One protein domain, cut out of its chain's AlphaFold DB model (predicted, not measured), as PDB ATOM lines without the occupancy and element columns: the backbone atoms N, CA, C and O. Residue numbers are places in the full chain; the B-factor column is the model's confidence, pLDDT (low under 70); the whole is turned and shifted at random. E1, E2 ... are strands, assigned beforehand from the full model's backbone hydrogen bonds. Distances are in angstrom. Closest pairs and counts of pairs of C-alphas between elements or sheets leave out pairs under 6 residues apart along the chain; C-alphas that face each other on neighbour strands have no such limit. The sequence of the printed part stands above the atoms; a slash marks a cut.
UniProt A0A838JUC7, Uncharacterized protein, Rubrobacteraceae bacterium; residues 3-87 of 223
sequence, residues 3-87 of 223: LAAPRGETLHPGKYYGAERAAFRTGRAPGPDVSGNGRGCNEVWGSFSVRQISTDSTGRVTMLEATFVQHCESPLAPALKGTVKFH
ATOM      1  N   LEU A   3       1.763  40.442  34.622       97.06
ATOM      2  CA  LEU A   3       2.481  39.336  35.245       97.06
ATOM      3  C   LEU A   3       1.697  38.940  36.483       97.06
ATOM      4  O   LEU A   3       1.409  39.782  37.333       97.06
ATOM      5  N   ALA A   4       1.374  37.662  36.598       97.25
ATOM      6  CA  ALA A   4       0.601  37.148  37.706       97.25
ATOM      7  C   ALA A   4       1.351  36.017  38.409       97.25
ATOM      8  O   ALA A   4       1.774  35.044  37.780       97.25
ATOM      9  N   ALA A   5       1.477  36.137  39.729       96.94
ATOM     10  CA  ALA A   5       1.869  35.031  40.595       96.94
ATOM     11  C   ALA A   5       0.793  33.927  40.571       96.94
ATOM     12  O   ALA A   5      -0.352  34.194  40.170       96.94
ATOM     13  N   PRO A   6       1.112  32.705  41.027       97.38
ATOM     14  CA  PRO A   6       0.100  31.687  41.299       97.38
ATOM     15  C   PRO A   6      -1.064  32.244  42.139       97.38
ATOM     16  O   PRO A   6      -0.915  33.214  42.884       97.38
ATOM     17  N   ARG A   7      -2.272  31.688  41.983       95.38
ATOM     18  CA  ARG A   7      -3.451  32.204  42.701       95.38
ATOM     19  C   ARG A   7      -3.242  32.113  44.217       95.38
ATOM     20  O   ARG A   7      -2.884  31.058  44.725       95.38
ATOM     21  N   GLY A   8      -3.514  33.212  44.921       93.44
ATOM     22  CA  GLY A   8      -3.309  33.320  46.369       93.44
ATOM     23  C   GLY A   8      -1.879  33.683  46.787       93.44
ATOM     24  O   GLY A   8      -1.635  33.852  47.976       93.44
ATOM     25  N   GLU A   9      -0.956  33.842  45.837       95.00
ATOM     26  CA  GLU A   9       0.425  34.254  46.090       95.00
ATOM     27  C   GLU A   9       0.679  35.687  45.599       95.00
ATOM     28  O   GLU A   9      -0.033  36.223  44.744       95.00
ATOM     29  N   THR A  10       1.728  36.313  46.128       94.25
ATOM     30  CA  THR A  10       2.247  37.602  45.659       94.25
ATOM     31  C   THR A  10       3.507  37.392  44.834       94.25
ATOM     32  O   THR A  10       4.308  36.506  45.132       94.25
ATOM     33  N   LEU A  11       3.727  38.234  43.822       95.44
ATOM     34  CA  LEU A  11       4.993  38.228  43.090       95.44
ATOM     35  C   LEU A  11       6.149  38.560  44.038       95.44
ATOM     36  O   LEU A  11       6.083  39.518  44.806       95.44
ATOM     37  N   HIS A  12       7.223  37.791  43.934       95.50
ATOM     38  CA  HIS A  12       8.483  38.015  44.629       95.50
ATOM     39  C   HIS A  12       9.637  37.733  43.659       95.50
ATOM     40  O   HIS A  12       9.408  37.162  42.588       95.50
ATOM     41  N   PRO A  13      10.882  38.126  43.981       97.06
ATOM     42  CA  PRO A  13      12.020  37.737  43.164       97.06
ATOM     43  C   PRO A  13      12.096  36.212  43.027       97.06
ATOM     44  O   PRO A  13      11.981  35.484  44.015       97.06
ATOM     45  N   GLY A  14      12.232  35.725  41.796       97.19
ATOM     46  CA  GLY A  14      12.197  34.298  41.499       97.19
ATOM     47  C   GLY A  14      11.911  33.986  40.035       97.19
ATOM     48  O   GLY A  14      11.691  34.880  39.211       97.19
ATOM     49  N   LYS A  15      11.905  32.689  39.719       97.75
ATOM     50  CA  LYS A  15      11.566  32.159  38.395       97.75
ATOM     51  C   LYS A  15      10.221  31.450  38.419       97.75
ATOM     52  O   LYS A  15       9.970  30.613  39.280       97.75
ATOM     53  N   TYR A  16       9.408  31.754  37.421       98.19
ATOM     54  CA  TYR A  16       8.036  31.303  37.268       98.19
ATOM     55  C   TYR A  16       7.923  30.535  35.949       98.19
ATOM     56  O   TYR A  16       8.055  31.114  34.870       98.19
ATOM     57  N   TYR A  17       7.722  29.221  36.037       97.50
ATOM     58  CA  TYR A  17       7.659  28.303  34.894       97.50
ATOM     59  C   TYR A  17       6.258  27.720  34.719       97.50
ATOM     60  O   TYR A  17       5.428  27.844  35.615       97.50
ATOM     61  N   GLY A  18       6.019  27.063  33.578       96.94
ATOM     62  CA  GLY A  18       4.719  26.456  33.274       96.94
ATOM     63  C   GLY A  18       3.610  27.502  33.263       96.94
ATOM     64  O   GLY A  18       2.544  27.276  33.824       96.94
ATOM     65  N   ALA A  19       3.922  28.687  32.738       97.88
ATOM     66  CA  ALA A  19       3.055  29.835  32.867       97.88
ATOM     67  C   ALA A  19       1.941  29.804  31.817       97.88
ATOM     68  O   ALA A  19       2.195  29.512  30.647       97.88
ATOM     69  N   GLU A  20       0.742  30.154  32.266       98.25
ATOM     70  CA  GLU A  20      -0.485  30.232  31.478       98.25
ATOM     71  C   GLU A  20      -0.883  31.698  31.254       98.25
ATOM     72  O   GLU A  20      -0.223  32.626  31.725       98.25
ATOM     73  N   ARG A  21      -1.997  31.947  30.564       97.75
ATOM     74  CA  ARG A  21      -2.484  33.317  30.368       97.75
ATOM     75  C   ARG A  21      -2.895  33.924  31.708       97.75
ATOM     76  O   ARG A  21      -3.737  33.358  32.404       97.75
ATOM     77  N   ALA A  22      -2.346  35.093  32.047       97.25
ATOM     78  CA  ALA A  22      -2.443  35.695  33.381       97.25
ATOM     79  C   ALA A  22      -3.849  35.627  34.007       97.25
ATOM     80  O   ALA A  22      -3.999  35.103  35.110       97.25
ATOM     81  N   ALA A  23      -4.891  36.095  33.313       96.31
ATOM     82  CA  ALA A  23      -6.259  36.121  33.845       96.31
ATOM     83  C   ALA A  23      -6.926  34.732  33.963       96.31
ATOM     84  O   ALA A  23      -7.816  34.551  34.792       96.31
ATOM     85  N   PHE A  24      -6.484  33.747  33.177       96.00
ATOM     86  CA  PHE A  24      -7.118  32.428  33.053       96.00
ATOM     87  C   PHE A  24      -6.317  31.296  33.704       96.00
ATOM     88  O   PHE A  24      -6.810  30.174  33.766       96.00
ATOM     89  N   ARG A  25      -5.130  31.603  34.246       97.31
ATOM     90  CA  ARG A  25      -4.222  30.630  34.864       97.31
ATOM     91  C   ARG A  25      -4.917  29.725  35.882       97.31
ATOM     92  O   ARG A  25      -5.687  30.205  36.730       97.31
ATOM     93  N   THR A  26      -4.628  28.438  35.809       96.50
ATOM     94  CA  THR A  26      -5.206  27.375  36.627       96.50
ATOM     95  C   THR A  26      -4.258  26.946  37.749       96.50
ATOM     96  O   THR A  26      -3.054  27.194  37.709       96.50
ATOM     97  N   GLY A  27      -4.802  26.321  38.801       95.06
ATOM     98  CA  GLY A  27      -4.013  25.751  39.899       95.06
ATOM     99  C   GLY A  27      -2.938  26.696  40.456       95.06
ATOM    100  O   GLY A  27      -3.242  27.793  40.929       95.06
ATOM    101  N   ARG A  28      -1.677  26.241  40.395       95.94
ATOM    102  CA  ARG A  28      -0.479  26.997  40.803       95.94
ATOM    103  C   ARG A  28       0.304  27.572  39.616       95.94
ATOM    104  O   ARG A  28       1.450  27.978  39.792       95.94
ATOM    105  N   ALA A  29      -0.276  27.591  38.418       98.00
ATOM    106  CA  ALA A  29       0.377  28.194  37.270       98.00
ATOM    107  C   ALA A  29       0.513  29.713  37.496       98.00
ATOM    108  O   ALA A  29      -0.462  30.378  37.870       98.00
ATOM    109  N   PRO A  30       1.706  30.290  37.292       98.44
ATOM    110  CA  PRO A  30       1.862  31.730  37.149       98.44
ATOM    111  C   PRO A  30       1.399  32.148  35.744       98.44
ATOM    112  O   PRO A  30       1.056  31.297  34.924       98.44
ATOM    113  N   GLY A  31       1.388  33.443  35.421       97.00
ATOM    114  CA  GLY A  31       1.021  33.835  34.060       97.00
ATOM    115  C   GLY A  31       1.519  35.190  33.574       97.00
ATOM    116  O   GLY A  31       1.182  36.198  34.196       97.00
ATOM    117  N   PRO A  32       2.283  35.248  32.467       97.69
ATOM    118  CA  PRO A  32       2.421  36.452  31.668       97.69
ATOM    119  C   PRO A  32       1.216  36.615  30.726       97.69
ATOM    120  O   PRO A  32       0.640  35.641  30.246       97.69
ATOM    121  N   ASP A  33       0.837  37.855  30.440       97.38
ATOM    122  CA  ASP A  33      -0.054  38.193  29.326       97.38
ATOM    123  C   ASP A  33       0.461  39.479  28.670       97.38
ATOM    124  O   ASP A  33       0.364  40.592  29.208       97.38
ATOM    125  N   VAL A  34       1.121  39.306  27.527       96.56
ATOM    126  CA  VAL A  34       1.699  40.392  26.740       96.56
ATOM    127  C   VAL A  34       0.895  40.557  25.462       96.56
ATOM    128  O   VAL A  34       0.839  39.661  24.619       96.56
ATOM    129  N   SER A  35       0.317  41.743  25.312       94.31
ATOM    130  CA  SER A  35      -0.484  42.166  24.170       94.31
ATOM    131  C   SER A  35      -0.036  43.553  23.693       94.31
ATOM    132  O   SER A  35       0.583  44.317  24.438       94.31
ATOM    133  N   GLY A  36      -0.310  43.875  22.429       92.19
ATOM    134  CA  GLY A  36       0.062  45.146  21.807       92.19
ATOM    135  C   GLY A  36      -0.578  45.320  20.430       92.19
ATOM    136  O   GLY A  36      -0.847  44.342  19.738       92.19
ATOM    137  N   ASN A  37      -0.839  46.566  20.021       92.81
ATOM    138  CA  ASN A  37      -1.488  46.895  18.739       92.81
ATOM    139  C   ASN A  37      -2.825  46.156  18.513       92.81
ATOM    140  O   ASN A  37      -3.104  45.694  17.409       92.81
ATOM    141  N   GLY A  38      -3.618  45.978  19.575       91.12
ATOM    142  CA  GLY A  38      -4.881  45.230  19.524       91.12
ATOM    143  C   GLY A  38      -4.724  43.714  19.338       91.12
ATOM    144  O   GLY A  38      -5.717  43.034  19.108       91.12
ATOM    145  N   ARG A  39      -3.501  43.174  19.430       92.12
ATOM    146  CA  ARG A  39      -3.202  41.740  19.321       92.12
ATOM    147  C   ARG A  39      -2.788  41.175  20.676       92.12
ATOM    148  O   ARG A  39      -2.006  41.797  21.393       92.12
ATOM    149  N   GLY A  40      -3.272  39.983  20.995       93.12
ATOM    150  CA  GLY A  40      -2.904  39.201  22.176       93.12
ATOM    151  C   GLY A  40      -3.153  37.718  21.914       93.12
ATOM    152  O   GLY A  40      -3.730  37.383  20.878       93.12
ATOM    153  N   CYS A  41      -2.709  36.849  22.820       96.44
ATOM    154  CA  CYS A  41      -2.982  35.419  22.701       96.44
ATOM    155  C   CYS A  41      -4.298  35.048  23.405       96.44
ATOM    156  O   CYS A  41      -4.642  35.623  24.443       96.44
ATOM    157  N   ASN A  42      -4.997  34.043  22.887       95.62
ATOM    158  CA  ASN A  42      -6.077  33.370  23.596       95.62
ATOM    159  C   ASN A  42      -5.508  32.373  24.609       95.62
ATOM    160  O   ASN A  42      -5.918  32.416  25.770       95.62
ATOM    161  N   GLU A  43      -4.500  31.593  24.210       97.38
ATOM    162  CA  GLU A  43      -3.690  30.755  25.096       97.38
ATOM    163  C   GLU A  43      -2.232  31.223  25.161       97.38
ATOM    164  O   GLU A  43      -1.627  31.605  24.158       97.38
ATOM    165  N   VAL A  44      -1.648  31.157  26.359       98.06
ATOM    166  CA  VAL A  44      -0.247  31.509  26.610       98.06
ATOM    167  C   VAL A  44       0.475  30.305  27.179       98.06
ATOM    168  O   VAL A  44       0.017  29.708  28.149       98.06
ATOM    169  N   TRP A  45       1.635  30.016  26.602       98.25
ATOM    170  CA  TRP A  45       2.616  29.083  27.137       98.25
ATOM    171  C   TRP A  45       3.899  29.855  27.407       98.25
ATOM    172  O   TRP A  45       4.367  30.593  26.537       98.25
ATOM    173  N   GLY A  46       4.491  29.733  28.593       96.88
ATOM    174  CA  GLY A  46       5.680  30.532  28.855       96.88
ATOM    175  C   GLY A  46       6.315  30.417  30.225       96.88
ATOM    176  O   GLY A  46       6.116  29.476  30.993       96.88
ATOM    177  N   SER A  47       7.139  31.420  30.502       98.31
ATOM    178  CA  SER A  47       7.802  31.621  31.785       98.31
ATOM    179  C   SER A  47       8.145  33.094  31.973       98.31
ATOM    180  O   SER A  47       8.244  33.855  31.007       98.31
ATOM    181  N   PHE A  48       8.368  33.503  33.214       98.44
ATOM    182  CA  PHE A  48       8.982  34.789  33.507       98.44
ATOM    183  C   PHE A  48       9.893  34.700  34.732       98.44
ATOM    184  O   PHE A  48       9.764  33.814  35.569       98.44
ATOM    185  N   SER A  49      10.830  35.632  34.828       97.94
ATOM    186  CA  SER A  49      11.642  35.864  36.018       97.94
ATOM    187  C   SER A  49      11.315  37.239  36.562       97.94
ATOM    188  O   SER A  49      11.274  38.202  35.797       97.94
ATOM    189  N   VAL A  50      11.181  37.352  37.877       97.94
ATOM    190  CA  VAL A  50      11.200  38.630  38.589       97.94
ATOM    191  C   VAL A  50      12.576  38.757  39.223       97.94
ATOM    192  O   VAL A  50      12.930  37.975  40.098       97.94
ATOM    193  N   ARG A  51      13.377  39.722  38.770       96.75
ATOM    194  CA  ARG A  51      14.691  40.004  39.365       96.75
ATOM    195  C   ARG A  51      14.560  40.901  40.583       96.75
ATOM    196  O   ARG A  51      15.282  40.716  41.552       96.75
ATOM    197  N   GLN A  52      13.660  41.875  40.516       96.19
ATOM    198  CA  GLN A  52      13.413  42.844  41.576       96.19
ATOM    199  C   GLN A  52      11.944  43.256  41.545       96.19
ATOM    200  O   GLN A  52      11.399  43.492  40.466       96.19
ATOM    201  N   ILE A  53      11.322  43.372  42.717       95.81
ATOM    202  CA  ILE A  53       9.976  43.920  42.865       95.81
ATOM    203  C   ILE A  53       9.844  44.634  44.211       95.81
ATOM    204  O   ILE A  53      10.327  44.135  45.227       95.81
ATOM    205  N   SER A  54       9.181  45.787  44.210       95.00
ATOM    206  CA  SER A  54       8.732  46.471  45.425       95.00
ATOM    207  C   SER A  54       7.309  46.972  45.249       95.00
ATOM    208  O   SER A  54       6.895  47.325  44.139       95.00
ATOM    209  N   THR A  55       6.575  47.014  46.356       94.62
ATOM    210  CA  THR A  55       5.202  47.509  46.430       94.62
ATOM    211  C   THR A  55       5.079  48.542  47.542       94.62
ATOM    212  O   THR A  55       5.804  48.470  48.534       94.62
ATOM    213  N   ASP A  56       4.154  49.488  47.400       94.25
ATOM    214  CA  ASP A  56       3.717  50.309  48.532       94.25
ATOM    215  C   ASP A  56       2.762  49.528  49.464       94.25
ATOM    216  O   ASP A  56       2.466  48.350  49.241       94.25
ATOM    217  N   SER A  57       2.270  50.183  50.520       93.62
ATOM    218  CA  SER A  57       1.364  49.583  51.513       93.62
ATOM    219  C   SER A  57      -0.003  49.165  50.962       93.62
ATOM    220  O   SER A  57      -0.719  48.417  51.625       93.62
ATOM    221  N   THR A  58      -0.372  49.623  49.765       93.62
ATOM    222  CA  THR A  58      -1.619  49.249  49.081       93.62
ATOM    223  C   THR A  58      -1.434  48.063  48.133       93.62
ATOM    224  O   THR A  58      -2.400  47.590  47.539       93.62
ATOM    225  N   GLY A  59      -0.198  47.572  47.983       88.69
ATOM    226  CA  GLY A  59       0.153  46.510  47.042       88.69
ATOM    227  C   GLY A  59       0.431  47.012  45.623       88.69
ATOM    228  O   GLY A  59       0.668  46.204  44.724       88.69
ATOM    229  N   ARG A  60       0.443  48.332  45.390       92.62
ATOM    230  CA  ARG A  60       0.802  48.891  44.084       92.62
ATOM    231  C   ARG A  60       2.301  48.737  43.859       92.62
ATOM    232  O   ARG A  60       3.109  49.137  44.691       92.62
ATOM    233  N   VAL A  61       2.674  48.196  42.700       94.62
ATOM    234  CA  VAL A  61       4.076  48.041  42.294       94.62
ATOM    235  C   VAL A  61       4.734  49.412  42.122       94.62
ATOM    236  O   VAL A  61       4.276  50.238  41.331       94.62
ATOM    237  N   THR A  62       5.826  49.641  42.849       95.94
ATOM    238  CA  THR A  62       6.651  50.861  42.793       95.94
ATOM    239  C   THR A  62       7.971  50.639  42.058       95.94
ATOM    240  O   THR A  62       8.545  51.595  41.537       95.94
ATOM    241  N   MET A  63       8.415  49.383  41.959       96.25
ATOM    242  CA  MET A  63       9.597  48.955  41.214       96.25
ATOM    243  C   MET A  63       9.374  47.555  40.633       96.25
ATOM    244  O   MET A  63       8.885  46.673  41.337       96.25
ATOM    245  N   LEU A  64       9.789  47.328  39.385       96.31
ATOM    246  CA  LEU A  64       9.825  46.001  38.769       96.31
ATOM    247  C   LEU A  64      10.982  45.880  37.770       96.31
ATOM    248  O   LEU A  64      11.077  46.670  36.831       96.31
ATOM    249  N   GLU A  65      11.809  44.848  37.923       97.38
ATOM    250  CA  GLU A  65      12.630  44.304  36.838       97.38
ATOM    251  C   GLU A  65      12.239  42.846  36.606       97.38
ATOM    252  O   GLU A  65      12.377  42.009  37.501       97.38
ATOM    253  N   ALA A  66      11.769  42.535  35.400       97.25
ATOM    254  CA  ALA A  66      11.357  41.190  35.023       97.25
ATOM    255  C   ALA A  66      11.760  40.852  33.585       97.25
ATOM    256  O   ALA A  66      11.886  41.731  32.735       97.25
ATOM    257  N   THR A  67      11.930  39.566  33.299       97.69
ATOM    258  CA  THR A  67      12.089  39.043  31.935       97.69
ATOM    259  C   THR A  67      11.009  38.020  31.662       97.69
ATOM    260  O   THR A  67      10.651  37.282  32.572       97.69
ATOM    261  N   PHE A  68      10.523  37.918  30.431       98.00
ATOM    262  CA  PHE A  68       9.478  36.957  30.087       98.00
ATOM    263  C   PHE A  68       9.754  36.258  28.759       98.00
ATOM    264  O   PHE A  68      10.467  36.775  27.893       98.00
ATOM    265  N   VAL A  69       9.146  35.086  28.621       98.12
ATOM    266  CA  VAL A  69       9.003  34.324  27.386       98.12
ATOM    267  C   VAL A  69       7.538  33.917  27.279       98.12
ATOM    268  O   VAL A  69       7.004  33.318  28.210       98.12
ATOM    269  N   GLN A  70       6.905  34.237  26.156       97.50
ATOM    270  CA  GLN A  70       5.520  33.888  25.847       97.50
ATOM    271  C   GLN A  70       5.441  33.275  24.450       97.50
ATOM    272  O   GLN A  70       6.040  33.786  23.508       97.50
ATOM    273  N   HIS A  71       4.650  32.221  24.319       98.25
ATOM    274  CA  HIS A  71       4.259  31.587  23.070       98.25
ATOM    275  C   HIS A  71       2.728  31.668  22.971       98.25
ATOM    276  O   HIS A  71       2.042  31.348  23.943       98.25
ATOM    277  N   CYS A  72       2.197  32.140  21.838       97.56
ATOM    278  CA  CYS A  72       0.748  32.231  21.626       97.56
ATOM    279  C   CYS A  72       0.191  30.929  21.049       97.56
ATOM    280  O   CYS A  72       0.761  30.390  20.102       97.56
ATOM    281  N   GLU A  73      -0.954  30.483  21.565       97.50
ATOM    282  CA  GLU A  73      -1.779  29.367  21.061       97.50
ATOM    283  C   GLU A  73      -1.129  27.971  21.059       97.50
ATOM    284  O   GLU A  73      -1.806  26.976  20.825       97.50
ATOM    285  N   SER A  74       0.182  27.857  21.283       96.88
ATOM    286  CA  SER A  74       0.904  26.583  21.259       96.88
ATOM    287  C   SER A  74       2.248  26.681  21.985       96.88
ATOM    288  O   SER A  74       2.928  27.705  21.853       96.88
ATOM    289  N   PRO A  75       2.716  25.609  22.660       96.00
ATOM    290  CA  PRO A  75       4.054  25.571  23.262       96.00
ATOM    291  C   PRO A  75       5.188  25.703  22.242       96.00
ATOM    292  O   PRO A  75       6.300  26.080  22.603       96.00
ATOM    293  N   LEU A  76       4.925  25.352  20.980       96.75
ATOM    294  CA  LEU A  76       5.922  25.337  19.910       96.75
ATOM    295  C   LEU A  76       5.872  26.591  19.029       96.75
ATOM    296  O   LEU A  76       6.678  26.717  18.107       96.75
ATOM    297  N   ALA A  77       4.941  27.517  19.286       97.56
ATOM    298  CA  ALA A  77       4.870  28.770  18.541       97.56
ATOM    299  C   ALA A  77       6.161  29.595  18.728       97.56
ATOM    300  O   ALA A  77       6.895  29.391  19.694       97.56
ATOM    301  N   PRO A  78       6.479  30.552  17.844       97.62
ATOM    302  CA  PRO A  78       7.612  31.444  18.058       97.62
ATOM    303  C   PRO A  78       7.520  32.192  19.396       97.62
ATOM    304  O   PRO A  78       6.462  32.681  19.786       97.62
ATOM    305  N   ALA A  79       8.653  32.294  20.091       97.12
ATOM    306  CA  ALA A  79       8.731  32.960  21.383       97.12
ATOM    307  C   ALA A  79       8.759  34.489  21.235       97.12
ATOM    308  O   ALA A  79       9.691  35.038  20.643       97.12
ATOM    309  N   LEU A  80       7.829  35.183  21.888       96.88
ATOM    310  CA  LEU A  80       7.993  36.583  22.258       96.88
ATOM    311  C   LEU A  80       8.811  36.654  23.550       96.88
ATOM    312  O   LEU A  80       8.416  36.102  24.578       96.88
ATOM    313  N   LYS A  81       9.953  37.341  23.505       97.69
ATOM    314  CA  LYS A  81      10.839  37.530  24.659       97.69
ATOM    315  C   LYS A  81      11.011  39.011  24.940       97.69
ATOM    316  O   LYS A  81      11.143  39.800  24.008       97.69
ATOM    317  N   GLY A  82      11.065  39.383  26.211       96.38
ATOM    318  CA  GLY A  82      11.252  40.781  26.581       96.38
ATOM    319  C   GLY A  82      11.763  40.975  27.997       96.38
ATOM    320  O   GLY A  82      11.777  40.058  28.817       96.38
ATOM    321  N   THR A  83      12.201  42.204  28.260       96.25
ATOM    322  CA  THR A  83      12.553  42.695  29.595       96.25
ATOM    323  C   THR A  83      11.655  43.878  29.919       96.25
ATOM    324  O   THR A  83      11.491  44.772  29.093       96.25
ATOM    325  N   VAL A  84      11.101  43.891  31.125       94.81
ATOM    326  CA  VAL A  84      10.337  45.007  31.678       94.81
ATOM    327  C   VAL A  84      11.172  45.654  32.766       94.81
ATOM    328  O   VAL A  84      11.647  44.966  33.670       94.81
ATOM    329  N   LYS A  85      11.333  46.976  32.683       95.94
ATOM    330  CA  LYS A  85      11.936  47.792  33.736       95.94
ATOM    331  C   LYS A  85      11.010  48.950  34.063       95.94
ATOM    332  O   LYS A  85      10.771  49.810  33.221       95.94
ATOM    333  N   PHE A  86      10.512  48.969  35.288       95.94
ATOM    334  CA  PHE A  86       9.714  50.054  35.839       95.94
ATOM    335  C   PHE A  86      10.395  50.554  37.108       95.94
ATOM    336  O   PHE A  86      10.458  49.824  38.094       95.94
ATOM    337  N   HIS A  87      10.986  51.752  37.041       95.38
ATOM    338  CA  HIS A  87      11.774  52.391  38.112       95.38
ATOM    339  C   HIS A  87      12.897  51.533  38.734       95.38
ATOM    340  O   HIS A  87      13.519  51.941  39.713       95.38
TER     341      HIS A  87
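What this domain is: This is residues 3 to 87 of the 223 residues of an uncharacterized protein of Rubrobacteraceae bacterium (UniProt A0A838JUC7). One twisted sheet of four strands is bent into a trough, and short strand E2, with residues 3 to 4 paired to it, covers the hollow face. E3 and E4, the two longest strands, make the middle of the sheet and bend with it. The printed part has 85 residues with five named strands, E1 to E5 in chain order, and no named helix; the sheet order is E1, E3, E4, E5, all antiparallel. The class is all strand, though under half of the residues, 40 of 85, are in named elements. The whole is compact, with a radius of gyration of the C-alphas of 12.6 A and spans of 38 by 28 by 22 A.

Where its parts are: E3, residues 44 to 55, is 26.0 A long and bends by 82 degrees at residue 52. E4, residues 61 to 72, is 26.2 A long and bends by 72 degrees at residue 65. E5, residues 80 to 86, measures 19.2 A and ends at C-alpha 86 (9.714, 50.054, 35.839). E1, residues 14 to 19, measures 13.3 A and begins at C-alpha 14 (12.197, 34.298, 41.499). E2, residues 31 to 33, measures 6.5 A.

How they stand to each other: E3, E4 and E5 form a meander, each strand the antiparallel neighbour of the one before. In the hairpin E3 and E4, N 49 and O 67 are 2.8 A apart; in the hairpin E4 and E5, N 84 and O 66 are 2.8 A apart. Edge strand E1 is antiparallel to E3 at 155 degrees, with N 16 and O 48 2.8 A apart. E2 pairs with no named strand; its closest C-alphas to E3 are Pro 32 and Phe 48, 7.0 A. E2 and E5 are apart.

The domain as a whole: The C-alphas farthest apart, Ser 57 and Leu 76, are 40.1 A apart. The printed part has no cut. The link from E1 to E2 is long, with 11 residues. Mean pLDDT of the printed part is 96.3; no printed residue is under 70.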